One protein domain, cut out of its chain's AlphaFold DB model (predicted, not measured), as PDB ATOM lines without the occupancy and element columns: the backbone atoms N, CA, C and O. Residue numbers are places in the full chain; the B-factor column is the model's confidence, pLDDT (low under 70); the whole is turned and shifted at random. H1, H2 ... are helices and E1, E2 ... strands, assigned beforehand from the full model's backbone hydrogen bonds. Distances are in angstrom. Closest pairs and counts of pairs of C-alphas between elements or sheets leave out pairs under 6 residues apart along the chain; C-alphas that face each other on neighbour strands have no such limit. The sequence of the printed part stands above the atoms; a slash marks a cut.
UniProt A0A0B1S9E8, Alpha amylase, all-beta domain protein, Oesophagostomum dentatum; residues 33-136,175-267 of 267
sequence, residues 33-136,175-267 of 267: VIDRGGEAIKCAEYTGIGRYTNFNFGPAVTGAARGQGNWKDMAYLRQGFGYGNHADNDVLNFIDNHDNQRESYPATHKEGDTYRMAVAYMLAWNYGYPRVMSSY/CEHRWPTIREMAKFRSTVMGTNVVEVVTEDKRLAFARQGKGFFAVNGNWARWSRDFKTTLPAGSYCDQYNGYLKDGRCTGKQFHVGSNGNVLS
ATOM      1  N   VAL A  33     167.661 162.235 164.680       96.06
ATOM      2  CA  VAL A  33     168.237 162.102 166.019       96.06
ATOM      3  C   VAL A  33     169.747 162.178 165.858       96.06
ATOM      4  O   VAL A  33     170.360 161.304 165.240       96.06
ATOM      5  N   ILE A  34     170.346 163.255 166.362       95.38
ATOM      6  CA  ILE A  34     171.797 163.438 166.355       95.38
ATOM      7  C   ILE A  34     172.347 162.748 167.600       95.38
ATOM      8  O   ILE A  34     172.393 163.341 168.665       95.38
ATOM      9  N   ASP A  35     172.754 161.489 167.462       94.25
ATOM     10  CA  ASP A  35     173.393 160.726 168.538       94.25
ATOM     11  C   ASP A  35     174.810 160.315 168.115       94.25
ATOM     12  O   ASP A  35     175.028 159.336 167.389       94.25
ATOM     13  N   ARG A  36     175.792 161.106 168.554       92.00
ATOM     14  CA  ARG A  36     177.227 160.867 168.306       92.00
ATOM     15  C   ARG A  36     177.927 160.195 169.497       92.00
ATOM     16  O   ARG A  36     179.148 160.053 169.489       92.00
ATOM     17  N   GLY A  37     177.167 159.759 170.505       92.06
ATOM     18  CA  GLY A  37     177.688 159.209 171.755       92.06
ATOM     19  C   GLY A  37     177.924 160.274 172.823       92.06
ATOM     20  O   GLY A  37     177.910 161.466 172.552       92.06
ATOM     21  N   GLY A  38     178.103 159.835 174.072       92.50
ATOM     22  CA  GLY A  38     178.377 160.728 175.209       92.50
ATOM     23  C   GLY A  38     177.174 161.491 175.782       92.50
ATOM     24  O   GLY A  38     177.292 162.055 176.863       92.50
ATOM     25  N   GLU A  39     176.014 161.465 175.123       93.75
ATOM     26  CA  GLU A  39     174.794 162.146 175.588       93.75
ATOM     27  C   GLU A  39     173.787 161.181 176.232       93.75
ATOM     28  O   GLU A  39     173.887 159.969 176.053       93.75
ATOM     29  N   ALA A  40     172.818 161.685 177.002       95.06
ATOM     30  CA  ALA A  40     171.842 160.836 177.695       95.06
ATOM     31  C   ALA A  40     170.818 160.190 176.743       95.06
ATOM     32  O   ALA A  40     170.445 159.040 176.950       95.06
ATOM     33  N   ILE A  41     170.402 160.922 175.706       95.38
ATOM     34  CA  ILE A  41     169.401 160.481 174.728       95.38
ATOM     35  C   ILE A  41     170.072 159.608 173.670       95.38
ATOM     36  O   ILE A  41     171.144 159.954 173.169       95.38
ATOM     37  N   LYS A  42     169.438 158.485 173.322       94.88
ATOM     38  CA  LYS A  42     169.981 157.472 172.409       94.88
ATOM     39  C   LYS A  42     169.079 157.231 171.208       94.88
ATOM     40  O   LYS A  42     167.861 157.145 171.348       94.88
ATOM     41  N   CYS A  43     169.671 156.982 170.037       93.62
ATOM     42  CA  CYS A  43     168.910 156.536 168.858       93.62
ATOM     43  C   CYS A  43     168.116 155.246 169.119       93.62
ATOM     44  O   CYS A  43     167.025 155.077 168.578       93.62
ATOM     45  N   ALA A  44     168.628 154.370 169.991       92.94
ATOM     46  CA  ALA A  44     167.961 153.140 170.413       92.94
ATOM     47  C   ALA A  44     166.580 153.368 171.056       92.94
ATOM     48  O   ALA A  44     165.759 152.459 171.044       92.94
ATOM     49  N   GLU A  45     166.295 154.556 171.595       95.19
ATOM     50  CA  GLU A  45     164.977 154.883 172.159       95.19
ATOM     51  C   GLU A  45     163.901 155.098 171.082       95.19
ATOM     52  O   GLU A  45     162.709 155.068 171.378       95.19
ATOM     53  N   TYR A  46     164.317 155.321 169.833       94.44
ATOM     54  CA  TYR A  46     163.438 155.612 168.699       94.44
ATOM     55  C   TYR A  46     163.303 154.422 167.739       94.44
ATOM     56  O   TYR A  46     162.496 154.473 166.803       94.44
ATOM     57  N   THR A  47     164.067 153.342 167.957       88.94
ATOM     58  CA  THR A  47     163.930 152.114 167.165       88.94
ATOM     59  C   THR A  47     162.549 151.497 167.407       88.94
ATOM     60  O   THR A  47     161.980 151.569 168.496       88.94
ATOM     61  N   GLY A  48     161.941 150.958 166.350       90.25
ATOM     62  CA  GLY A  48     160.565 150.444 166.386       90.25
ATOM     63  C   GLY A  48     159.452 151.488 166.198       90.25
ATOM     64  O   GLY A  48     158.310 151.091 165.970       90.25
ATOM     65  N   ILE A  49     159.752 152.794 166.226       94.06
ATOM     66  CA  ILE A  49     158.797 153.863 165.853       94.06
ATOM     67  C   ILE A  49     158.988 154.272 164.384       94.06
ATOM     68  O   ILE A  49     158.030 154.534 163.656       94.06
ATOM     69  N   GLY A  50     160.237 154.264 163.931       94.19
ATOM     70  CA  GLY A  50     160.650 154.544 162.567       94.19
ATOM     71  C   GLY A  50     162.145 154.287 162.424       94.19
ATOM     72  O   GLY A  50     162.790 153.768 163.337       94.19
ATOM     73  N   ARG A  51     162.710 154.670 161.280       96.56
ATOM     74  CA  ARG A  51     164.168 154.749 161.147       96.56
ATOM     75  C   ARG A  51     164.698 155.989 161.856       96.56
ATOM     76  O   ARG A  51     163.937 156.911 162.136       96.56
ATOM     77  N   TYR A  52     166.006 156.068 162.048       96.88
ATOM     78  CA  TYR A  52     166.681 157.288 162.481       96.88
ATOM     79  C   TYR A  52     167.839 157.663 161.549       96.88
ATOM     80  O   TYR A  52     168.387 156.834 160.818       96.88
ATOM     81  N   THR A  53     168.218 158.935 161.561       97.50
ATOM     82  CA  THR A  53     169.383 159.462 160.836       97.50
ATOM     83  C   THR A  53     170.697 158.987 161.455       97.50
ATOM     84  O   THR A  53     171.038 159.373 162.572       97.50
ATOM     85  N   ASN A  54     171.483 158.201 160.724       97.06
ATOM     86  CA  ASN A  54     172.775 157.724 161.208       97.06
ATOM     87  C   ASN A  54     173.888 158.754 160.962       97.06
ATOM     88  O   ASN A  54     174.624 158.686 159.975       97.06
ATOM     89  N   PHE A  55     174.036 159.692 161.899       96.69
ATOM     90  CA  PHE A  55     175.061 160.739 161.846       96.69
ATOM     91  C   PHE A  55     176.505 160.229 161.968       96.69
ATOM     92  O   PHE A  55     177.425 161.005 161.729       96.69
ATOM     93  N   ASN A  56     176.723 158.949 162.292       96.38
ATOM     94  CA  ASN A  56     178.061 158.358 162.405       96.38
ATOM     95  C   ASN A  56     178.537 157.709 161.089       96.38
ATOM     96  O   ASN A  56     179.738 157.499 160.908       96.38
ATOM     97  N   PHE A  57     177.626 157.431 160.145       97.94
ATOM     98  CA  PHE A  57     177.956 156.803 158.859       97.94
ATOM     99  C   PHE A  57     178.814 157.711 157.968       97.94
ATOM    100  O   PHE A  57     179.925 157.344 157.582       97.94
ATOM    101  N   GLY A  58     178.306 158.906 157.650       97.81
ATOM    102  CA  GLY A  58     178.971 159.867 156.768       97.81
ATOM    103  C   GLY A  58     180.388 160.224 157.223       97.81
ATOM    104  O   GLY A  58     181.313 160.158 156.408       97.81
ATOM    105  N   PRO A  59     180.592 160.506 158.522       96.75
ATOM    106  CA  PRO A  59     181.902 160.614 159.137       96.75
ATOM    107  C   PRO A  59     182.864 159.452 158.881       96.75
ATOM    108  O   PRO A  59     183.962 159.665 158.370       96.75
ATOM    109  N   ALA A  60     182.466 158.216 159.181       97.75
ATOM    110  CA  ALA A  60     183.341 157.058 159.009       97.75
ATOM    111  C   ALA A  60     183.806 156.901 157.547       97.75
ATOM    112  O   ALA A  60     185.002 156.744 157.277       97.75
ATOM    113  N   VAL A  61     182.870 157.029 156.601       98.56
ATOM    114  CA  VAL A  61     183.158 156.918 155.163       98.56
ATOM    115  C   VAL A  61     184.001 158.097 154.669       98.56
ATOM    116  O   VAL A  61     184.936 157.901 153.893       98.56
ATOM    117  N   THR A  62     183.731 159.313 155.150       98.38
ATOM    118  CA  THR A  62     184.533 160.509 154.843       98.38
ATOM    119  C   THR A  62     185.977 160.341 155.290       98.38
ATOM    120  O   THR A  62     186.891 160.678 154.539       98.38
ATOM    121  N   GLY A  63     186.200 159.799 156.490       98.12
ATOM    122  CA  GLY A  63     187.539 159.508 156.992       98.12
ATOM    123  C   GLY A  63     188.303 158.592 156.039       98.12
ATOM    124  O   GLY A  63     189.426 158.919 155.648       98.12
ATOM    125  N   ALA A  64     187.688 157.488 155.603       98.31
ATOM    126  CA  ALA A  64     188.285 156.588 154.613       98.31
ATOM    127  C   ALA A  64     188.549 157.293 153.269       98.31
ATOM    128  O   ALA A  64     189.648 157.184 152.725       98.31
ATOM    129  N   ALA A  65     187.586 158.076 152.775       98.12
ATOM    130  CA  ALA A  65     187.687 158.781 151.499       98.12
ATOM    131  C   ALA A  65     188.771 159.871 151.479       98.12
ATOM    132  O   ALA A  65     189.454 160.033 150.472       98.12
ATOM    133  N   ARG A  66     188.979 160.579 152.597       97.19
ATOM    134  CA  ARG A  66     190.051 161.579 152.769       97.19
ATOM    135  C   ARG A  66     191.426 160.954 153.035       97.19
ATOM    136  O   ARG A  66     192.394 161.680 153.242       97.19
ATOM    137  N   GLY A  67     191.517 159.626 153.116       96.25
ATOM    138  CA  GLY A  67     192.745 158.925 153.492       96.25
ATOM    139  C   GLY A  67     193.125 159.069 154.973       96.25
ATOM    140  O   GLY A  67     194.181 158.576 155.368       96.25
ATOM    141  N   GLN A  68     192.272 159.677 155.804       95.88
ATOM    142  CA  GLN A  68     192.457 159.816 157.255       95.88
ATOM    143  C   GLN A  68     192.161 158.492 157.987       95.88
ATOM    144  O   GLN A  68     192.856 158.124 158.926       95.88
ATOM    145  N   GLY A  69     191.163 157.748 157.504       94.88
ATOM    146  CA  GLY A  69     190.814 156.378 157.892       94.88
ATOM    147  C   GLY A  69     191.169 155.375 156.792       94.88
ATOM    148  O   GLY A  69     191.889 155.714 155.851       94.88
ATOM    149  N   ASN A  70     190.699 154.129 156.881       97.44
ATOM    150  CA  ASN A  70     191.064 153.078 155.930       97.44
ATOM    151  C   ASN A  70     189.841 152.429 155.268       97.44
ATOM    152  O   ASN A  70     188.897 152.029 155.943       97.44
ATOM    153  N   TRP A  71     189.880 152.266 153.941       98.38
ATOM    154  CA  TRP A  71     188.825 151.563 153.204       98.38
ATOM    155  C   TRP A  71     188.651 150.109 153.653       98.38
ATOM    156  O   TRP A  71     187.529 149.613 153.613       98.38
ATOM    157  N   LYS A  72     189.704 149.442 154.149       98.12
ATOM    158  CA  LYS A  72     189.571 148.082 154.698       98.12
ATOM    159  C   LYS A  72     188.596 148.008 155.874       98.12
ATOM    160  O   LYS A  72     187.896 147.013 156.017       98.12
ATOM    161  N   ASP A  73     188.514 149.062 156.687       98.19
ATOM    162  CA  ASP A  73     187.655 149.083 157.875       98.19
ATOM    163  C   ASP A  73     186.180 149.204 157.468       98.19
ATOM    164  O   ASP A  73     185.287 148.689 158.141       98.19
ATOM    165  N   MET A  74     185.921 149.804 156.301       98.50
ATOM    166  CA  MET A  74     184.584 149.920 155.720       98.50
ATOM    167  C   MET A  74     184.010 148.564 155.273       98.50
ATOM    168  O   MET A  74     182.804 148.459 155.061       98.50
ATOM    169  N   ALA A  75     184.817 147.496 155.207       98.19
ATOM    170  CA  ALA A  75     184.311 146.126 155.060       98.19
ATOM    171  C   ALA A  75     183.439 145.675 156.246       98.19
ATOM    172  O   ALA A  75     182.667 144.722 156.132       98.19
ATOM    173  N   TYR A  76     183.569 146.348 157.392       97.69
ATOM    174  CA  TYR A  76     182.881 146.009 158.634       97.69
ATOM    175  C   TYR A  76     181.798 147.021 159.012       97.69
ATOM    176  O   TYR A  76     181.195 146.870 160.072       97.69
ATOM    177  N   LEU A  77     181.531 148.035 158.177       98.12
ATOM    178  CA  LEU A  77     180.555 149.092 158.464       98.12
ATOM    179  C   LEU A  77     179.119 148.552 158.415       98.12
ATOM    180  O   LEU A  77     178.463 148.548 157.379       98.12
ATOM    181  N   ARG A  78     178.627 148.069 159.549       97.19
ATOM    182  CA  ARG A  78     177.275 147.526 159.738       97.19
ATOM    183  C   ARG A  78     176.834 147.740 161.184       97.19
ATOM    184  O   ARG A  78     177.513 148.444 161.929       97.19
ATOM    185  N   GLN A  79     175.741 147.103 161.598       96.50
ATOM    186  CA  GLN A  79     175.344 147.062 163.005       96.50
ATOM    187  C   GLN A  79     176.541 146.722 163.912       96.50
ATOM    188  O   GLN A  79     177.250 145.741 163.676       96.50
ATOM    189  N   GLY A  80     176.760 147.541 164.942       94.06
ATOM    190  CA  GLY A  80     177.868 147.392 165.892       94.06
ATOM    191  C   GLY A  80     179.218 147.948 165.423       94.06
ATOM    192  O   GLY A  80     180.186 147.888 166.178       94.06
ATOM    193  N   PHE A  81     179.317 148.507 164.213       95.50
ATOM    194  CA  PHE A  81     180.511 149.242 163.796       95.50
ATOM    195  C   PHE A  81     180.595 150.570 164.549       95.50
ATOM    196  O   PHE A  81     179.849 151.500 164.257       95.50
ATOM    197  N   GLY A  82     181.495 150.678 165.523       92.69
ATOM    198  CA  GLY A  82     181.567 151.872 166.366       92.69
ATOM    199  C   GLY A  82     180.237 152.180 167.066       92.69
ATOM    200  O   GLY A  82     179.409 151.299 167.303       92.69
ATOM    201  N   TYR A  83     180.027 153.448 167.411       92.44
ATOM    202  CA  TYR A  83     178.827 153.893 168.113       92.44
ATOM    203  C   TYR A  83     177.671 154.238 167.153       92.44
ATOM    204  O   TYR A  83     177.893 154.706 166.037       92.44
ATOM    205  N   GLY A  84     176.425 154.031 167.596       86.50
ATOM    206  CA  GLY A  84     175.214 154.526 166.920       86.50
ATOM    207  C   GLY A  84     174.837 153.818 165.612       86.50
ATOM    208  O   GLY A  84     173.910 154.251 164.929       86.50
ATOM    209  N   ASN A  85     175.521 152.725 165.259       93.06
ATOM    210  CA  ASN A  85     175.189 151.865 164.123       93.06
ATOM    211  C   ASN A  85     174.287 150.702 164.582       93.06
ATOM    212  O   ASN A  85     174.786 149.671 165.040       93.06
ATOM    213  N   HIS A  86     172.963 150.884 164.501       93.81
ATOM    214  CA  HIS A  86     171.952 149.882 164.869       93.81
ATOM    215  C   HIS A  86     171.619 148.932 163.701       93.81
ATOM    216  O   HIS A  86     172.418 148.769 162.781       93.81
ATOM    217  N   ALA A  87     170.497 148.208 163.769       95.94
ATOM    218  CA  ALA A  87     170.142 147.233 162.745       95.94
ATOM    219  C   ALA A  87     169.918 147.904 161.379       95.94
ATOM    220  O   ALA A  87     169.519 149.063 161.281       95.94
ATOM    221  N   ASP A  88     170.155 147.154 160.303       94.00
ATOM    222  CA  ASP A  88     170.049 147.630 158.918       94.00
ATOM    223  C   ASP A  88     168.714 148.340 158.609       94.00
ATOM    224  O   ASP A  88     168.652 149.385 157.950       94.00
ATOM    225  N   ASN A  89     167.624 147.787 159.134       94.38
ATOM    226  CA  ASN A  89     166.272 148.287 158.947       94.38
ATOM    227  C   ASN A  89     165.937 149.522 159.802       94.38
ATOM    228  O   ASN A  89     164.911 150.143 159.535       94.38
ATOM    229  N   ASP A  90     166.790 149.897 160.756       96.19
ATOM    230  CA  ASP A  90     166.570 151.032 161.659       96.19
ATOM    231  C   ASP A  90     167.277 152.309 161.188       96.19
ATOM    232  O   ASP A  90     166.931 153.403 161.626       96.19
ATOM    233  N   VAL A  91     168.250 152.208 160.277       96.75
ATOM    234  CA  VAL A  91     169.116 153.347 159.935       96.75
ATOM    235  C   VAL A  91     168.803 153.957 158.570       96.75
ATOM    236  O   VAL A  91     168.552 153.254 157.582       96.75
ATOM    237  N   LEU A  92     168.857 155.287 158.504       98.19
ATOM    238  CA  LEU A  92     168.997 156.060 157.275       98.19
ATOM    239  C   LEU A  92     170.431 156.605 157.202       98.19
ATOM    240  O   LEU A  92     170.813 157.470 157.992       98.19
ATOM    241  N   ASN A  93     171.201 156.118 156.235       98.38
ATOM    242  CA  ASN A  93     172.590 156.504 156.014       98.38
ATOM    243  C   ASN A  93     172.679 157.632 154.977       98.38
ATOM    244  O   ASN A  93     171.933 157.659 153.998       98.38
ATOM    245  N   PHE A  94     173.609 158.555 155.181       98.75
ATOM    246  CA  PHE A  94     173.940 159.642 154.258       98.75
ATOM    247  C   PHE A  94     175.410 160.024 154.449       98.75
ATOM    248  O   PHE A  94     175.970 159.794 155.524       98.75
ATOM    249  N   ILE A  95     176.040 160.584 153.412       98.81
ATOM    250  CA  ILE A  95     177.389 161.151 153.544       98.81
ATOM    251  C   ILE A  95     177.295 162.496 154.249       98.81
ATOM    252  O   ILE A  95     177.883 162.650 155.308       98.81
ATOM    253  N   ASP A  96     176.481 163.402 153.726       98.75
ATOM    254  CA  ASP A  96     176.151 164.710 154.279       98.75
ATOM    255  C   ASP A  96     174.624 164.916 154.322       98.75
ATOM    256  O   ASP A  96     173.839 164.189 153.702       98.75
ATOM    257  N   ASN A  97     174.178 165.891 155.109       98.38
ATOM    258  CA  ASN A  97     172.814 166.412 155.089       98.38
ATOM    259  C   ASN A  97     172.856 167.935 154.878       98.38
ATOM    260  O   ASN A  97     173.909 168.521 154.626       98.38
ATOM    261  N   HIS A  98     171.698 168.588 154.932       97.62
ATOM    262  CA  HIS A  98     171.622 170.032 154.731       97.62
ATOM    263  C   HIS A  98     172.318 170.862 155.820       97.62
ATOM    264  O   HIS A  98     172.786 171.956 155.512       97.62
ATOM    265  N   ASP A  99     172.468 170.347 157.039       96.56
ATOM    266  CA  ASP A  99     173.086 171.084 158.146       96.56
ATOM    267  C   ASP A  99     174.599 170.892 158.125       96.56
ATOM    268  O   ASP A  99     175.356 171.843 157.930       96.56
ATOM    269  N   ASN A 100     175.053 169.638 158.201       96.00
ATOM    270  CA  ASN A 100     176.466 169.322 158.371       96.00
ATOM    271  C   ASN A 100     177.314 169.628 157.123       96.00
ATOM    272  O   ASN A 100     178.520 169.828 157.244       96.00
ATOM    273  N   GLN A 101     176.708 169.792 155.938       97.44
ATOM    274  CA  GLN A 101     177.442 170.275 154.761       97.44
ATOM    275  C   GLN A 101     177.907 171.738 154.890       97.44
ATOM    276  O   GLN A 101     178.707 172.216 154.080       97.44
ATOM    277  N   ARG A 102     177.365 172.474 155.871       96.12
ATOM    278  CA  ARG A 102     177.750 173.850 156.223       96.12
ATOM    279  C   ARG A 102     178.736 173.899 157.392       96.12
ATOM    280  O   ARG A 102     179.144 174.993 157.786       96.12
ATOM    281  N   GLU A 103     179.112 172.741 157.924       91.44
ATOM    282  CA  GLU A 103     180.127 172.569 158.960       91.44
ATOM    283  C   GLU A 103     181.474 172.162 158.328       91.44
ATOM    284  O   GLU A 103     181.656 172.195 157.109       91.44
ATOM    285  N   SER A 104     182.459 171.798 159.153       86.12
ATOM    286  CA  SER A 104     183.781 171.334 158.698       86.12
ATOM    287  C   SER A 104     183.824 169.844 158.323       86.12
ATOM    288  O   SER A 104     184.797 169.367 157.726       86.12
ATOM    289  N   TYR A 105     182.798 169.084 158.703       90.38
ATOM    290  CA  TYR A 105     182.738 167.635 158.558       90.38
ATOM    291  C   TYR A 105     181.277 167.193 158.473       90.38
ATOM    292  O   TYR A 105     180.482 167.694 159.272       90.38
ATOM    293  N   PRO A 106     180.888 166.249 157.593       96.19
ATOM    294  CA  PRO A 106     181.667 165.296 156.779       96.19
ATOM    295  C   PRO A 106     182.063 165.832 155.385       96.19
ATOM    296  O   PRO A 106     182.143 167.043 155.194       96.19
ATOM    297  N   ALA A 107     182.398 164.947 154.432       97.69
ATOM    298  CA  ALA A 107     182.682 165.335 153.054       97.69
ATOM    299  C   ALA A 107     181.433 165.862 152.346       97.69
ATOM    300  O   ALA A 107     180.344 165.327 152.539       97.69
ATOM    301  N   THR A 108     181.598 166.856 151.473       98.44
ATOM    302  CA  THR A 108     180.482 167.478 150.730       98.44
ATOM    303  C   THR A 108     180.795 167.616 149.244       98.44
ATOM    304  O   THR A 108     181.930 167.408 148.810       98.44
ATOM    305  N   HIS A 109     179.825 168.077 148.450       97.88
ATOM    306  CA  HIS A 109     180.035 168.398 147.034       97.88
ATOM    307  C   HIS A 109     181.223 169.338 146.753       97.88
ATOM    308  O   HIS A 109     181.751 169.337 145.639       97.88
ATOM    309  N   LYS A 110     181.670 170.122 147.745       97.19
ATOM    310  CA  LYS A 110     182.840 171.009 147.637       97.19
ATOM    311  C   LYS A 110     184.164 170.248 147.501       97.19
ATOM    312  O   LYS A 110     185.162 170.844 147.114       97.19
ATOM    313  N   GLU A 111     184.172 168.944 147.776       97.56
ATOM    314  CA  GLU A 111     185.361 168.082 147.736       97.56
ATOM    315  C   GLU A 111     185.398 167.136 146.525       97.56
ATOM    316  O   GLU A 111     186.167 166.175 146.519       97.56
ATOM    317  N   GLY A 112     184.582 167.388 145.494       95.50
ATOM    318  CA  GLY A 112     184.684 166.724 144.189       95.50
ATOM    319  C   GLY A 112     184.762 165.195 144.272       95.50
ATOM    320  O   GLY A 112     183.785 164.534 144.627       95.50
ATOM    321  N   ASP A 113     185.923 164.633 143.926       95.19
ATOM    322  CA  ASP A 113     186.141 163.182 143.852       95.19
ATOM    323  C   ASP A 113     186.093 162.478 145.209       95.19
ATOM    324  O   ASP A 113     185.573 161.365 145.286       95.19
ATOM    325  N   THR A 114     186.530 163.128 146.293       97.56
ATOM    326  CA  THR A 114     186.406 162.575 147.653       97.56
ATOM    327  C   THR A 114     184.941 162.281 147.974       97.56
ATOM    328  O   THR A 114     184.602 161.197 148.455       97.56
ATOM    329  N   TYR A 115     184.051 163.220 147.647       98.56
ATOM    330  CA  TYR A 115     182.617 163.069 147.875       98.56
ATOM    331  C   TYR A 115     181.978 162.052 146.918       98.56
ATOM    332  O   TYR A 115     181.190 161.216 147.359       98.56
ATOM    333  N   ARG A 116     182.370 162.036 145.632       98.25
ATOM    334  CA  ARG A 116     181.926 160.997 144.675       98.25
ATOM    335  C   ARG A 116     182.274 159.596 145.160       98.25
ATOM    336  O   ARG A 116     181.419 158.715 145.109       98.25
ATOM    337  N   MET A 117     183.490 159.403 145.663       97.94
ATOM    338  CA  MET A 117     183.960 158.122 146.183       97.94
ATOM    339  C   MET A 117     183.177 157.697 147.434       97.94
ATOM    340  O   MET A 117     182.740 156.548 147.522       97.94
ATOM    341  N   ALA A 118     182.931 158.625 148.365       98.69
ATOM    342  CA  ALA A 118     182.128 158.364 149.560       98.69
ATOM    343  C   ALA A 118     180.682 157.961 149.210       98.69
ATOM    344  O   ALA A 118     180.183 156.939 149.691       98.69
ATOM    345  N   VAL A 119     180.023 158.711 148.320       98.81
ATOM    346  CA  VAL A 119     178.654 158.411 147.867       98.81
ATOM    347  C   VAL A 119     178.603 157.102 147.072       98.81
ATOM    348  O   VAL A 119     177.678 156.311 147.262       98.81
ATOM    349  N   ALA A 120     179.598 156.825 146.222       98.69
ATOM    350  CA  ALA A 120     179.681 155.570 145.478       98.69
ATOM    351  C   ALA A 120     179.774 154.362 146.420       98.69
ATOM    352  O   ALA A 120     179.017 153.405 146.252       98.69
ATOM    353  N   TYR A 121     180.623 154.426 147.451       98.81
ATOM    354  CA  TYR A 121     180.683 153.380 148.471       98.81
ATOM    355  C   TYR A 121     179.337 153.217 149.197       98.81
ATOM    356  O   TYR A 121     178.848 152.094 149.305       98.81
ATOM    357  N   MET A 122     178.694 154.312 149.625       98.81
ATOM    358  CA  MET A 122     177.379 154.257 150.284       98.81
ATOM    359  C   MET A 122     176.321 153.547 149.423       98.81
ATOM    360  O   MET A 122     175.504 152.786 149.937       98.81
ATOM    361  N   LEU A 123     176.332 153.783 148.110       98.81
ATOM    362  CA  LEU A 123     175.397 153.161 147.169       98.81
ATOM    363  C   LEU A 123     175.771 151.706 146.834       98.81
ATOM    364  O   LEU A 123     174.887 150.895 146.547       98.81
ATOM    365  N   ALA A 124     177.050 151.342 146.898       98.62
ATOM    366  CA  ALA A 124     177.502 149.972 146.668       98.62
ATOM    367  C   ALA A 124     177.288 149.059 147.885       98.62
ATOM    368  O   ALA A 124     176.887 147.896 147.735       98.62
ATOM    369  N   TRP A 125     177.541 149.584 149.083       98.44
ATOM    370  CA  TRP A 125     177.474 148.854 150.343       98.44
ATOM    371  C   TRP A 125     176.032 148.527 150.737       98.44
ATOM    372  O   TRP A 125     175.105 149.275 150.426       98.44
ATOM    373  N   ASN A 126     175.798 147.380 151.379       96.94
ATOM    374  CA  ASN A 126     174.442 146.876 151.620       96.94
ATOM    375  C   ASN A 126     173.833 147.271 152.973       96.94
ATOM    376  O   ASN A 126     172.731 146.814 153.242       96.94
ATOM    377  N   TYR A 127     174.494 148.120 153.766       98.00
ATOM    378  CA  TYR A 127     174.020 148.532 155.088       98.00
ATOM    379  C   TYR A 127     173.210 149.840 155.065       98.00
ATOM    380  O   TYR A 127     173.685 150.878 154.594       98.00
ATOM    381  N   GLY A 128     172.011 149.792 155.638       96.94
ATOM    382  CA  GLY A 128     171.087 150.896 155.831       96.94
ATOM    383  C   GLY A 128     170.333 151.335 154.581       96.94
ATOM    384  O   GLY A 128     170.563 150.868 153.459       96.94
ATOM    385  N   TYR A 129     169.426 152.293 154.781       97.62
ATOM    386  CA  TYR A 129     168.744 152.974 153.684       97.62
ATOM    387  C   TYR A 129     169.534 154.227 153.265       97.62
ATOM    388  O   TYR A 129     169.641 155.153 154.072       97.62
ATOM    389  N   PRO A 130     170.096 154.298 152.043       98.06
ATOM    390  CA  PRO A 130     170.917 155.431 151.625       98.06
ATOM    391  C   PRO A 130     170.067 156.638 151.201       98.06
ATOM    392  O   PRO A 130     169.095 156.500 150.454       98.06
ATOM    393  N   ARG A 131     170.484 157.842 151.604       98.75
ATOM    394  CA  ARG A 131     169.966 159.130 151.120       98.75
ATOM    395  C   ARG A 131     171.105 159.931 150.494       98.75
ATOM    396  O   ARG A 131     172.104 160.211 151.147       98.75
ATOM    397  N   VAL A 132     170.942 160.303 149.225       98.81
ATOM    398  CA  VAL A 132     171.887 161.152 148.482       98.81
ATOM    399  C   VAL A 132     171.458 162.610 148.624       98.81
ATOM    400  O   VAL A 132     170.298 162.931 148.365       98.81
ATOM    401  N   MET A 133     172.381 163.486 149.022       98.75
ATOM    402  CA  MET A 133     172.132 164.925 149.080       98.75
ATOM    403  C   MET A 133     172.116 165.540 147.672       98.75
ATOM    404  O   MET A 133     172.809 165.078 146.767       98.75
ATOM    405  N   SER A 134     171.316 166.590 147.485       98.62
ATOM    406  CA  SER A 134     171.361 167.441 146.297       98.62
ATOM    407  C   SER A 134     171.269 168.900 146.721       98.62
ATOM    408  O   SER A 134     170.256 169.329 147.271       98.62
ATOM    409  N   SER A 135     172.313 169.660 146.434       98.62
ATOM    410  CA  SER A 135     172.580 170.958 147.037       98.62
ATOM    411  C   SER A 135     172.481 172.104 146.032       98.62
ATOM    412  O   SER A 135     172.317 171.928 144.818       98.62
ATOM    413  N   TYR A 136     172.626 173.312 146.563       98.62
ATOM    414  CA  TYR A 136     172.935 174.533 145.832       98.62
ATOM    415  C   TYR A 136     174.274 175.093 146.326       98.62
ATOM    416  O   TYR A 136     174.719 174.756 147.421       98.62
ATOM    417  N   CYS A 175     173.369 169.834 142.075       98.62
ATOM    418  CA  CYS A 175     172.747 168.632 141.532       98.62
ATOM    419  C   CYS A 175     173.650 167.389 141.547       98.62
ATOM    420  O   CYS A 175     173.818 166.720 140.527       98.62
ATOM    421  N   GLU A 176     174.189 167.042 142.711       98.75
ATOM    422  CA  GLU A 176     175.023 165.855 142.932       98.75
ATOM    423  C   GLU A 176     174.327 164.580 142.437       98.75
ATOM    424  O   GLU A 176     174.947 163.746 141.785       98.75
ATOM    425  N   HIS A 177     173.005 164.481 142.619       98.38
ATOM    426  CA  HIS A 177     172.180 163.380 142.101       98.38
ATOM    427  C   HIS A 177     172.212 163.216 140.564       98.38
ATOM    428  O   HIS A 177     171.802 162.176 140.051       98.38
ATOM    429  N   ARG A 178     172.674 164.228 139.813       98.12
ATOM    430  CA  ARG A 178     172.833 164.209 138.345       98.12
ATOM    431  C   ARG A 178     174.267 163.979 137.888       98.12
ATOM    432  O   ARG A 178     174.476 163.751 136.692       98.12
ATOM    433  N   TRP A 179     175.239 164.030 138.800       97.88
ATOM    434  CA  TRP A 179     176.634 163.762 138.465       97.88
ATOM    435  C   TRP A 179     176.754 162.350 137.884       97.88
ATOM    436  O   TRP A 179     176.172 161.431 138.467       97.88
ATOM    437  N   PRO A 180     177.491 162.149 136.772       96.19
ATOM    438  CA  PRO A 180     177.572 160.854 136.100       96.19
ATOM    439  C   PRO A 180     177.873 159.694 137.056       96.19
ATOM    440  O   PRO A 180     177.096 158.752 137.129       96.19
ATOM    441  N   THR A 181     178.902 159.820 137.893       97.12
ATOM    442  CA  THR A 181     179.250 158.800 138.890       97.12
ATOM    443  C   THR A 181     178.094 158.483 139.846       97.12
ATOM    444  O   THR A 181     177.751 157.324 140.043       97.12
ATOM    445  N   ILE A 182     177.451 159.499 140.432       98.50
ATOM    446  CA  ILE A 182     176.406 159.298 141.451       98.50
ATOM    447  C   ILE A 182     175.132 158.718 140.827       98.50
ATOM    448  O   ILE A 182     174.545 157.793 141.392       98.50
ATOM    449  N   ARG A 183     174.711 159.202 139.650       97.31
ATOM    450  CA  ARG A 183     173.507 158.679 138.981       97.31
ATOM    451  C   ARG A 183     173.692 157.235 138.514       97.31
ATOM    452  O   ARG A 183     172.752 156.450 138.609       97.31
ATOM    453  N   GLU A 184     174.881 156.863 138.038       97.81
ATOM    454  CA  GLU A 184     175.153 155.478 137.644       97.81
ATOM    455  C   GLU A 184     175.278 154.573 138.877       97.81
ATOM    456  O   GLU A 184     174.702 153.488 138.888       97.81
ATOM    457  N   MET A 185     175.875 155.046 139.976       98.50
ATOM    458  CA  MET A 185     175.882 154.301 141.243       98.50
ATOM    459  C   MET A 185     174.487 154.164 141.876       98.50
ATOM    460  O   MET A 185     174.216 153.185 142.571       98.50
ATOM    461  N   ALA A 186     173.553 155.081 141.606       98.00
ATOM    462  CA  ALA A 186     172.153 154.900 141.994       98.00
ATOM    463  C   ALA A 186     171.495 153.749 141.206       98.00
ATOM    464  O   ALA A 186     170.760 152.941 141.785       98.00
ATOM    465  N   LYS A 187     171.812 153.608 139.908       97.56
ATOM    466  CA  LYS A 187     171.401 152.437 139.110       97.56
ATOM    467  C   LYS A 187     172.076 151.159 139.604       97.56
ATOM    468  O   LYS A 187     171.400 150.131 139.689       97.56
ATOM    469  N   PHE A 188     173.357 151.225 139.985       98.25
ATOM    470  CA  PHE A 188     174.061 150.116 140.632       98.25
ATOM    471  C   PHE A 188     173.283 149.647 141.861       98.25
ATOM    472  O   PHE A 188     172.862 148.492 141.896       98.25
ATOM    473  N   ARG A 189     173.001 150.552 142.817       98.00
ATOM    474  CA  ARG A 189     172.246 150.260 144.052       98.00
ATOM    475  C   ARG A 189     170.910 149.584 143.764       98.00
ATOM    476  O   ARG A 189     170.589 148.594 144.418       98.00
ATOM    477  N   SER A 190     170.155 150.112 142.801       97.88
ATOM    478  CA  SER A 190     168.871 149.542 142.377       97.88
ATOM    479  C   SER A 190     169.033 148.112 141.845       97.88
ATOM    480  O   SER A 190     168.332 147.199 142.276       97.88
ATOM    481  N   THR A 191     170.033 147.887 140.988       97.81
ATOM    482  CA  THR A 191     170.312 146.579 140.371       97.81
ATOM    483  C   THR A 191     170.696 145.527 141.411       97.81
ATOM    484  O   THR A 191     170.210 144.394 141.374       97.81
ATOM    485  N   VAL A 192     171.544 145.895 142.374       98.19
ATOM    486  CA  VAL A 192     172.076 144.969 143.385       98.19
ATOM    487  C   VAL A 192     171.193 144.828 144.628       98.19
ATOM    488  O   VAL A 192     171.559 144.100 145.555       98.19
ATOM    489  N   MET A 193     170.049 145.512 144.689       96.38
ATOM    490  CA  MET A 193     169.163 145.494 145.853       96.38
ATOM    491  C   MET A 193     168.792 144.056 146.267       96.38
ATOM    492  O   MET A 193     168.552 143.189 145.424       96.38
ATOM    493  N   GLY A 194     168.798 143.798 147.579       95.62
ATOM    494  CA  GLY A 194     168.502 142.486 148.168       95.62
ATOM    495  C   GLY A 194     169.636 141.454 148.109       95.62
ATOM    496  O   GLY A 194     169.493 140.378 148.676       95.62
ATOM    497  N   THR A 195     170.766 141.747 147.454       98.06
ATOM    498  CA  THR A 195     171.911 140.815 147.415       98.06
ATOM    499  C   THR A 195     172.822 140.957 148.631       98.06
ATOM    500  O   THR A 195     173.024 142.066 149.142       98.06
ATOM    501  N   ASN A 196     173.441 139.847 149.029       97.62
ATOM    502  CA  ASN A 196     174.490 139.824 150.042       97.62
ATOM    503  C   ASN A 196     175.806 140.408 149.511       97.62
ATOM    504  O   ASN A 196     176.080 140.381 148.307       97.62
ATOM    505  N   VAL A 197     176.629 140.903 150.433       98.44
ATOM    506  CA  VAL A 197     178.042 141.206 150.189       98.44
ATOM    507  C   VAL A 197     178.853 139.923 150.388       98.44
ATOM    508  O   VAL A 197     178.752 139.291 151.438       98.44
ATOM    509  N   VAL A 198     179.636 139.536 149.383       98.44
ATOM    510  CA  VAL A 198     180.482 138.327 149.368       98.44
ATOM    511  C   VAL A 198     181.829 138.629 148.702       98.44
ATOM    512  O   VAL A 198     182.010 139.714 148.149       98.44
ATOM    513  N   GLU A 199     182.777 137.687 148.752       98.06
ATOM    514  CA  GLU A 199     184.105 137.818 148.114       98.06
ATOM    515  C   GLU A 199     184.832 139.122 148.501       98.06
ATOM    516  O   GLU A 199     185.368 139.846 147.665       98.06
ATOM    517  N   VAL A 200     184.787 139.459 149.794       98.44
ATOM    518  CA  VAL A 200     185.382 140.690 150.322       98.44
ATOM    519  C   VAL A 200     186.906 140.583 150.296       98.44
ATOM    520  O   VAL A 200     187.487 139.659 150.862       98.44
ATOM    521  N   VAL A 201     187.553 141.566 149.678       98.31
ATOM    522  CA  VAL A 201     189.006 141.701 149.603       98.31
ATOM    523  C   VAL A 201     189.406 143.038 150.208       98.31
ATOM    524  O   VAL A 201     188.958 144.093 149.765       98.31
ATOM    525  N   THR A 202     190.292 142.997 151.199       97.94
ATOM    526  CA  THR A 202     190.817 144.191 151.864       97.94
ATOM    527  C   THR A 202     192.337 144.234 151.816       97.94
ATOM    528  O   THR A 202     192.995 143.243 152.128       97.94
ATOM    529  N   GLU A 203     192.884 145.405 151.512       96.69
ATOM    530  CA  GLU A 203     194.304 145.747 151.640       96.69
ATOM    531  C   GLU A 203     194.413 147.153 152.253       96.69
ATOM    532  O   GLU A 203     193.401 147.813 152.502       96.69
ATOM    533  N   ASP A 204     195.624 147.642 152.514       96.56
ATOM    534  CA  ASP A 204     195.776 149.014 152.993       96.56
ATOM    535  C   ASP A 204     195.140 150.026 152.019       96.56
ATOM    536  O   ASP A 204     195.411 150.015 150.816       96.56
ATOM    537  N   LYS A 205     194.238 150.862 152.549       97.06
ATOM    538  CA  LYS A 205     193.417 151.856 151.836       97.06
ATOM    539  C   LYS A 205     192.639 151.275 150.651       97.06
ATOM    540  O   LYS A 205     192.266 152.021 149.749       97.06
ATOM    541  N   ARG A 206     192.363 149.971 150.637       98.06
ATOM    542  CA  ARG A 206     191.731 149.276 149.509       98.06
ATOM    543  C   ARG A 206     190.639 148.336 149.986       98.06
ATOM    544  O   ARG A 206     190.811 147.600 150.958       98.06
ATOM    545  N   LEU A 207     189.529 148.349 149.264       98.69
ATOM    546  CA  LEU A 207     188.389 147.478 149.508       98.69
ATOM    547  C   LEU A 207     187.787 147.071 148.171       98.69
ATOM    548  O   LEU A 207     187.544 147.920 147.318       98.69
ATOM    549  N   ALA A 208     187.498 145.790 148.012       98.56
ATOM    550  CA  ALA A 208     186.640 145.290 146.957       98.56
ATOM    551  C   ALA A 208     185.672 144.246 147.510       98.56
ATOM    552  O   ALA A 208     185.975 143.571 148.494       98.56
ATOM    553  N   PHE A 209     184.498 144.132 146.903       98.81
ATOM    554  CA  PHE A 209     183.512 143.118 147.254       98.81
ATOM    555  C   PHE A 209     182.517 142.896 146.118       98.81
ATOM    556  O   PHE A 209     182.217 143.794 145.322       98.81
ATOM    557  N   ALA A 210     181.947 141.697 146.085       98.56
ATOM    558  CA  ALA A 210     180.843 141.360 145.210       98.56
ATOM    559  C   ALA A 210     179.498 141.605 145.904       98.56
ATOM    560  O   ALA A 210     179.294 141.291 147.077       98.56
ATOM    561  N   ARG A 211     178.547 142.124 145.135       98.56
ATOM    562  CA  ARG A 211     177.116 142.055 145.413       98.56
ATOM    563  C   ARG A 211     176.579 140.840 144.677       98.56
ATOM    564  O   ARG A 211     176.415 140.886 143.457       98.56
ATOM    565  N   GLN A 212     176.395 139.751 145.421       98.06
ATOM    566  CA  GLN A 212     176.323 138.383 144.902       98.06
ATOM    567  C   GLN A 212     175.501 138.268 143.608       98.06
ATOM    568  O   GLN A 212     174.297 138.531 143.597       98.06
ATOM    569  N   GLY A 213     176.172 137.887 142.518       97.50
ATOM    570  CA  GLY A 213     175.573 137.632 141.206       97.50
ATOM    571  C   GLY A 213     175.109 138.860 140.418       97.50
ATOM    572  O   GLY A 213     174.650 138.693 139.290       97.50
ATOM    573  N   LYS A 214     175.193 140.080 140.971       98.06
ATOM    574  CA  LYS A 214     174.599 141.283 140.354       98.06
ATOM    575  C   LYS A 214     175.524 142.485 140.224       98.06
ATOM    576  O   LYS A 214     175.251 143.355 139.403       98.06
ATOM    577  N   GLY A 215     176.583 142.575 141.021       97.94
ATOM    578  CA  GLY A 215     177.519 143.689 140.924       97.94
ATOM    579  C   GLY A 215     178.846 143.411 141.605       97.94
ATOM    580  O   GLY A 215     178.967 142.510 142.429       97.94
ATOM    581  N   PHE A 216     179.839 144.224 141.282       98.38
ATOM    582  CA  PHE A 216     181.149 144.205 141.913       98.38
ATOM    583  C   PHE A 216     181.598 145.646 142.138       98.38
ATOM    584  O   PHE A 216     181.403 146.492 141.266       98.38
ATOM    585  N   PHE A 217     182.156 145.931 143.310       98.38
ATOM    586  CA  PHE A 217     182.662 147.251 143.673       98.38
ATOM    587  C   PHE A 217     184.107 147.126 144.139       98.38
ATOM    588  O   PHE A 217     184.432 146.216 144.901       98.38
ATOM    589  N   ALA A 218     184.955 148.059 143.716       97.75
ATOM    590  CA  ALA A 218     186.325 148.184 144.187       97.75
ATOM    591  C   ALA A 218     186.693 149.660 144.349       97.75
ATOM    592  O   ALA A 218     186.359 150.491 143.506       97.75
ATOM    593  N   VAL A 219     187.412 149.971 145.423       97.56
ATOM    594  CA  VAL A 219     187.953 151.295 145.722       97.56
ATOM    595  C   VAL A 219     189.416 151.168 146.128       97.56
ATOM    596  O   VAL A 219     189.794 150.302 146.920       97.56
ATOM    597  N   ASN A 220     190.246 152.044 145.567       96.19
ATOM    598  CA  ASN A 220     191.663 152.157 145.879       96.19
ATOM    599  C   ASN A 220     191.957 153.592 146.324       96.19
ATOM    600  O   ASN A 220     192.096 154.482 145.493       96.19
ATOM    601  N   GLY A 221     192.051 153.802 147.634       95.44
ATOM    602  CA  GLY A 221     192.484 155.063 148.237       95.44
ATOM    603  C   GLY A 221     194.004 155.191 148.364       95.44
ATOM    604  O   GLY A 221     194.476 156.099 149.040       95.44
ATOM    605  N   ASN A 222     194.769 154.269 147.772       92.38
ATOM    606  CA  ASN A 222     196.225 154.314 147.721       92.38
ATOM    607  C   ASN A 222     196.703 154.868 146.367       92.38
ATOM    608  O   ASN A 222     196.072 154.645 145.335       92.38
ATOM    609  N   TRP A 223     197.852 155.550 146.359       90.00
ATOM    610  CA  TRP A 223     198.432 156.139 145.141       90.00
ATOM    611  C   TRP A 223     198.932 155.077 144.150       90.00
ATOM    612  O   TRP A 223     198.903 155.279 142.937       90.00
ATOM    613  N   ALA A 224     199.389 153.932 144.660       93.88
ATOM    614  CA  ALA A 224     199.867 152.835 143.837       93.88
ATOM    615  C   ALA A 224     198.695 152.121 143.152       93.88
ATOM    616  O   ALA A 224     197.657 151.859 143.777       93.88
ATOM    617  N   ARG A 225     198.890 151.733 141.885       93.56
ATOM    618  CA  ARG A 225     197.937 150.895 141.145       93.56
ATOM    619  C   ARG A 225     197.658 149.610 141.929       93.56
ATOM    620  O   ARG A 225     198.573 148.982 142.460       93.56
ATOM    621  N   TRP A 226     196.391 149.214 141.974       95.00
ATOM    622  CA  TRP A 226     195.975 147.938 142.537       95.00
ATOM    623  C   TRP A 226     195.691 146.965 141.396       95.00
ATOM    624  O   TRP A 226     194.651 147.077 140.750       95.00
ATOM    625  N   SER A 227     196.650 146.082 141.097       93.81
ATOM    626  CA  SER A 227     196.480 145.061 140.061       93.81
ATOM    627  C   SER A 227     196.359 143.685 140.685       93.81
ATOM    628  O   SER A 227     197.255 143.249 141.411       93.81
ATOM    629  N   ARG A 228     195.220 143.037 140.450       93.12
ATOM    630  CA  ARG A 228     194.858 141.767 141.077       93.12
ATOM    631  C   ARG A 228     193.764 141.074 140.276       93.12
ATOM    632  O   ARG A 228     193.002 141.722 139.559       93.12
ATOM    633  N   ASP A 229     193.691 139.763 140.451       95.50
ATOM    634  CA  ASP A 229     192.533 138.970 140.071       95.50
ATOM    635  C   ASP A 229     191.468 138.967 141.189       95.50
ATOM    636  O   ASP A 229     191.738 138.559 142.326       95.50
ATOM    637  N   PHE A 230     190.264 139.443 140.872       97.38
ATOM    638  CA  PHE A 230     189.134 139.502 141.795       97.38
ATOM    639  C   PHE A 230     188.026 138.538 141.393       97.38
ATOM    640  O   PHE A 230     187.529 138.575 140.268       97.38
ATOM    641  N   LYS A 231     187.537 137.755 142.356       97.25
ATOM    642  CA  LYS A 231     186.335 136.940 142.183       97.25
ATOM    643  C   LYS A 231     185.087 137.814 142.299       97.25
ATOM    644  O   LYS A 231     184.793 138.358 143.359       97.25
ATOM    645  N   THR A 232     184.348 137.958 141.201       97.00
ATOM    646  CA  THR A 232     183.236 138.925 141.107       97.00
ATOM    647  C   THR A 232     181.866 138.324 141.384       97.00
ATOM    648  O   THR A 232     180.922 139.059 141.661       97.00
ATOM    649  N   THR A 233     181.730 136.999 141.277       97.19
ATOM    650  CA  THR A 233     180.446 136.265 141.235       97.19
ATOM    651  C   THR A 233     179.525 136.633 140.064       97.19
ATOM    652  O   THR A 233     178.416 136.108 139.981       97.19
ATOM    653  N   LEU A 234     179.958 137.515 139.160       98.00
ATOM    654  CA  LEU A 234     179.197 137.892 137.977       98.00
ATOM    655  C   LEU A 234     179.283 136.792 136.909       98.00
ATOM    656  O   LEU A 234     180.304 136.106 136.815       98.00
ATOM    657  N   PRO A 235     178.248 136.646 136.063       97.50
ATOM    658  CA  PRO A 235     178.350 135.852 134.847       97.50
ATOM    659  C   PRO A 235     179.498 136.334 133.954       97.50
ATOM    660  O   PRO A 235     179.786 137.532 133.897       97.50
ATOM    661  N   ALA A 236     180.112 135.409 133.217       97.69
ATOM    662  CA  ALA A 236     181.144 135.749 132.247       97.69
ATOM    663  C   ALA A 236     180.616 136.740 131.201       97.69
ATOM    664  O   ALA A 236     179.481 136.620 130.731       97.69
ATOM    665  N   GLY A 237     181.438 137.717 130.828       96.94
ATOM    666  CA  GLY A 237     181.034 138.752 129.885       96.94
ATOM    667  C   GLY A 237     181.780 140.064 130.069       96.94
ATOM    668  O   GLY A 237     182.722 140.172 130.855       96.94
ATOM    669  N   SER A 238     181.348 141.072 129.317       96.44
ATOM    670  CA  SER A 238     181.953 142.400 129.331       96.44
ATOM    671  C   SER A 238     181.058 143.405 130.047       96.44
ATOM    672  O   SER A 238     179.889 143.563 129.701       96.44
ATOM    673  N   TYR A 239     181.629 144.116 131.014       96.44
ATOM    674  CA  TYR A 239     180.930 145.045 131.898       96.44
ATOM    675  C   TYR A 239     181.535 146.442 131.790       96.44
ATOM    676  O   TYR A 239     182.750 146.591 131.666       96.44
ATOM    677  N   CYS A 240     180.696 147.473 131.847       96.19
ATOM    678  CA  CYS A 240     181.153 148.862 131.851       96.19
ATOM    679  C   CYS A 240     181.427 149.344 133.275       96.19
ATOM    680  O   CYS A 240     180.620 149.105 134.173       96.19
ATOM    681  N   ASP A 241     182.526 150.074 133.459       95.44
ATOM    682  CA  ASP A 241     182.796 150.816 134.687       95.44
ATOM    683  C   ASP A 241     181.756 151.931 134.870       95.44
ATOM    684  O   ASP A 241     181.747 152.907 134.117       95.44
ATOM    685  N   GLN A 242     180.888 151.781 135.872       94.06
ATOM    686  CA  GLN A 242     179.851 152.759 136.210       94.06
ATOM    687  C   GLN A 242     180.380 153.958 137.008       94.06
ATOM    688  O   GLN A 242     179.687 154.967 137.124       94.06
ATOM    689  N   TYR A 243     181.596 153.886 137.556       92.50
ATOM    690  CA  TYR A 243     182.165 155.002 138.309       92.50
ATOM    691  C   TYR A 243     182.655 156.119 137.373       92.50
ATOM    692  O   TYR A 243     182.375 157.297 137.610       92.50
ATOM    693  N   ASN A 244     183.332 155.742 136.281       89.12
ATOM    694  CA  ASN A 244     183.904 156.667 135.291       89.12
ATOM    695  C   ASN A 244     183.157 156.695 133.944       89.12
ATOM    696  O   ASN A 244     183.577 157.389 133.017       89.12
ATOM    697  N   GLY A 245     182.079 155.930 133.790       93.38
ATOM    698  CA  GLY A 245     181.372 155.807 132.522       93.38
ATOM    699  C   GLY A 245     179.995 155.174 132.663       93.38
ATOM    700  O   GLY A 245     179.469 155.001 133.756       93.38
ATOM    701  N   TYR A 246     179.382 154.872 131.526       93.31
ATOM    702  CA  TYR A 246     178.093 154.196 131.449       93.31
ATOM    703  C   TYR A 246     177.976 153.435 130.126       93.31
ATOM    704  O   TYR A 246     178.814 153.570 129.231       93.31
ATOM    705  N   LEU A 247     176.941 152.605 130.007       94.06
ATOM    706  CA  LEU A 247     176.599 151.939 128.755       94.06
ATOM    707  C   LEU A 247     175.790 152.901 127.876       94.06
ATOM    708  O   LEU A 247     174.719 153.357 128.281       94.06
ATOM    709  N   LYS A 248     176.284 153.182 126.671       93.75
ATOM    710  CA  LYS A 248     175.601 153.992 125.661       93.75
ATOM    711  C   LYS A 248     175.644 153.265 124.323       93.75
ATOM    712  O   LYS A 248     176.722 152.900 123.862       93.75
ATOM    713  N   ASP A 249     174.479 153.026 123.727       94.25
ATOM    714  CA  ASP A 249     174.345 152.392 122.406       94.25
ATOM    715  C   ASP A 249     175.135 151.070 122.285       94.25
ATOM    716  O   ASP A 249     175.828 150.804 121.304       94.25
ATOM    717  N   GLY A 250     175.085 150.247 123.342       93.44
ATOM    718  CA  GLY A 250     175.778 148.955 123.410       93.44
ATOM    719  C   GLY A 250     177.290 149.029 123.666       93.44
ATOM    720  O   GLY A 250     177.952 147.993 123.652       93.44
ATOM    721  N   ARG A 251     177.855 150.218 123.916       95.31
ATOM    722  CA  ARG A 251     179.290 150.417 124.178       95.31
ATOM    723  C   ARG A 251     179.532 151.127 125.505       95.31
ATOM    724  O   ARG A 251     178.768 151.998 125.913       95.31
ATOM    725  N   CYS A 252     180.618 150.764 126.180       96.50
ATOM    726  CA  CYS A 252     181.055 151.476 127.374       96.50
ATOM    727  C   CYS A 252     181.649 152.827 126.970       96.50
ATOM    728  O   CYS A 252     182.521 152.885 126.105       96.50
ATOM    729  N   THR A 253     181.200 153.910 127.602       95.50
ATOM    730  CA  THR A 253     181.799 155.242 127.405       95.50
ATOM    731  C   THR A 253     183.118 155.404 128.161       95.50
ATOM    732  O   THR A 253     183.872 156.327 127.877       95.50
ATOM    733  N   GLY A 254     183.365 154.543 129.150       93.31
ATOM    734  CA  GLY A 254     184.582 154.497 129.955       93.31
ATOM    735  C   GLY A 254     185.254 153.127 129.882       93.31
ATOM    736  O   GLY A 254     185.132 152.408 128.888       93.31
ATOM    737  N   LYS A 255     185.954 152.748 130.956       94.06
ATOM    738  CA  LYS A 255     186.650 151.458 131.042       94.06
ATOM    739  C   LYS A 255     185.662 150.291 130.911       94.06
ATOM    740  O   LYS A 255     184.552 150.330 131.441       94.06
ATOM    741  N   GLN A 256     186.098 149.243 130.222       95.38
ATOM    742  CA  GLN A 256     185.415 147.957 130.160       95.38
ATOM    743  C   GLN A 256     186.218 146.924 130.952       95.38
ATOM    744  O   GLN A 256     187.449 146.924 130.923       95.38
ATOM    745  N   PHE A 257     185.511 146.044 131.647       95.31
ATOM    746  CA  PHE A 257     186.066 144.914 132.377       95.31
ATOM    747  C   PHE A 257     185.541 143.611 131.785       95.31
ATOM    748  O   PHE A 257     184.364 143.522 131.436       95.31
ATOM    749  N   HIS A 258     186.407 142.606 131.685       96.88
ATOM    750  CA  HIS A 258     186.035 141.279 131.214       96.88
ATOM    751  C   HIS A 258     186.039 140.294 132.379       96.88
ATOM    752  O   HIS A 258     187.080 140.070 132.998       96.88
ATOM    753  N   VAL A 259     184.875 139.721 132.668       97.81
ATOM    754  CA  VAL A 259     184.723 138.635 133.634       97.81
ATOM    755  C   VAL A 259     184.875 137.319 132.881       97.81
ATOM    756  O   VAL A 259     184.104 137.038 131.959       97.81
ATOM    757  N   GLY A 260     185.876 136.527 133.262       96.31
ATOM    758  CA  GLY A 260     186.148 135.218 132.674       96.31
ATOM    759  C   GLY A 260     185.116 134.158 133.071       96.31
ATOM    760  O   GLY A 260     184.293 134.357 133.964       96.31
ATOM    761  N   SER A 261     185.186 132.984 132.439       94.81
ATOM    762  CA  SER A 261     184.310 131.834 132.740       94.81
ATOM    763  C   SER A 261     184.433 131.318 134.178       94.81
ATOM    764  O   SER A 261     183.497 130.721 134.702       94.81
ATOM    765  N   ASN A 262     185.559 131.586 134.835       92.19
ATOM    766  CA  ASN A 262     185.802 131.316 136.251       92.19
ATOM    767  C   ASN A 262     185.181 132.367 137.202       92.19
ATOM    768  O   ASN A 262     185.336 132.244 138.414       92.19
ATOM    769  N   GLY A 263     184.481 133.385 136.681       92.44
ATOM    770  CA  GLY A 263     183.845 134.451 137.471       92.44
ATOM    771  C   GLY A 263     184.812 135.535 137.962       92.44
ATOM    772  O   GLY A 263     184.442 136.372 138.794       92.44
ATOM    773  N   ASN A 264     186.041 135.526 137.451       94.69
ATOM    774  CA  ASN A 264     187.128 136.397 137.867       94.69
ATOM    775  C   ASN A 264     187.336 137.565 136.897       94.69
ATOM    776  O   ASN A 264     187.080 137.437 135.698       94.69
ATOM    777  N   VAL A 265     187.829 138.692 137.408       94.31
ATOM    778  CA  VAL A 265     188.224 139.867 136.620       94.31
ATOM    779  C   VAL A 265     189.646 140.283 136.981       94.31
ATOM    780  O   VAL A 265     189.968 140.494 138.150       94.31
ATOM    781  N   LEU A 266     190.486 140.467 135.962       86.81
ATOM    782  CA  LEU A 266     191.794 141.094 136.123       86.81
ATOM    783  C   LEU A 266     191.646 142.619 136.035       86.81
ATOM    784  O   LEU A 266     191.139 143.137 135.034       86.81
ATOM    785  N   SER A 267     192.096 143.338 137.067       77.12
ATOM    786  CA  SER A 267     192.075 144.814 137.119       77.12
ATOM    787  C   SER A 267     193.475 145.439 137.105       77.12
ATOM    788  O   SER A 267     194.427 144.835 137.645       77.12
TER     789      SER A 267
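This is residues 33 to 136 and 175 to 267 of the 267 residues of the protein "Alpha amylase, all-beta domain protein" of Oesophagostomum dentatum (UniProt A0A0B1S9E8). With little regular structure, an elongated, mostly looped body has helices H3 and H4 side by side, packed on the antiparallel sheet E3 E4 E5 in two layers. Residues 33 to 50 and the parallel pair E1 E2 make one end, antiparallel pairs E6 E9 and E7 E8 the other. The 197 printed residues, 77 in named elements, are mixed: E1 H1 H2 E2 H3 H4, then E3 to E9; compact, radius of gyration of the C-alphas 17.0 A, spans 54 by 33 by 32 A.

E1 (51 to 53), H1 (57 to 65), H2 (73 to 76) and E2 (91 to 93) form a strand-helix-strand unit, two parallel strands joined through helices, with a right-handed crossover; N 92 and O 52 are within hydrogen-bond range, 2.8 A. H3 (113 to 124) touches H4 (180 to 192) at a shallow tilt of 13 degrees, the same way; the closest C-alphas, of Leu 123 and Arg 189, are 5.3 A apart. E3 (197 to 203), E4 (206 to 211) and E5 (215 to 220) form a meander, each strand the antiparallel neighbour of the one before, with N 201 and O 208 at 2.8 A and N 209 and O 217 at 2.9 A. Every O i to N i+4 pair is within hydrogen-bond range in H1, H3 and H4; H2 is too short for one.

H4 is 18.3 A long. E6 is residues 229 to 231, E7 237 to 240, E8 256 to 259 and E9 264 to 266. C-alpha 51 is at (164.168, 154.749, 161.147), C-alpha 266 at (191.794, 141.094, 136.123).

The farthest C-alphas, of Ala 40 and Asp 249, are 56.0 A apart. Residues 137 to 174 are not printed; C-alphas 136 and 175 are 7.3 A apart. Links H2 to E2, E2 to H3 and E7 to E8 are long. No printed residue is under 70 in pLDDT.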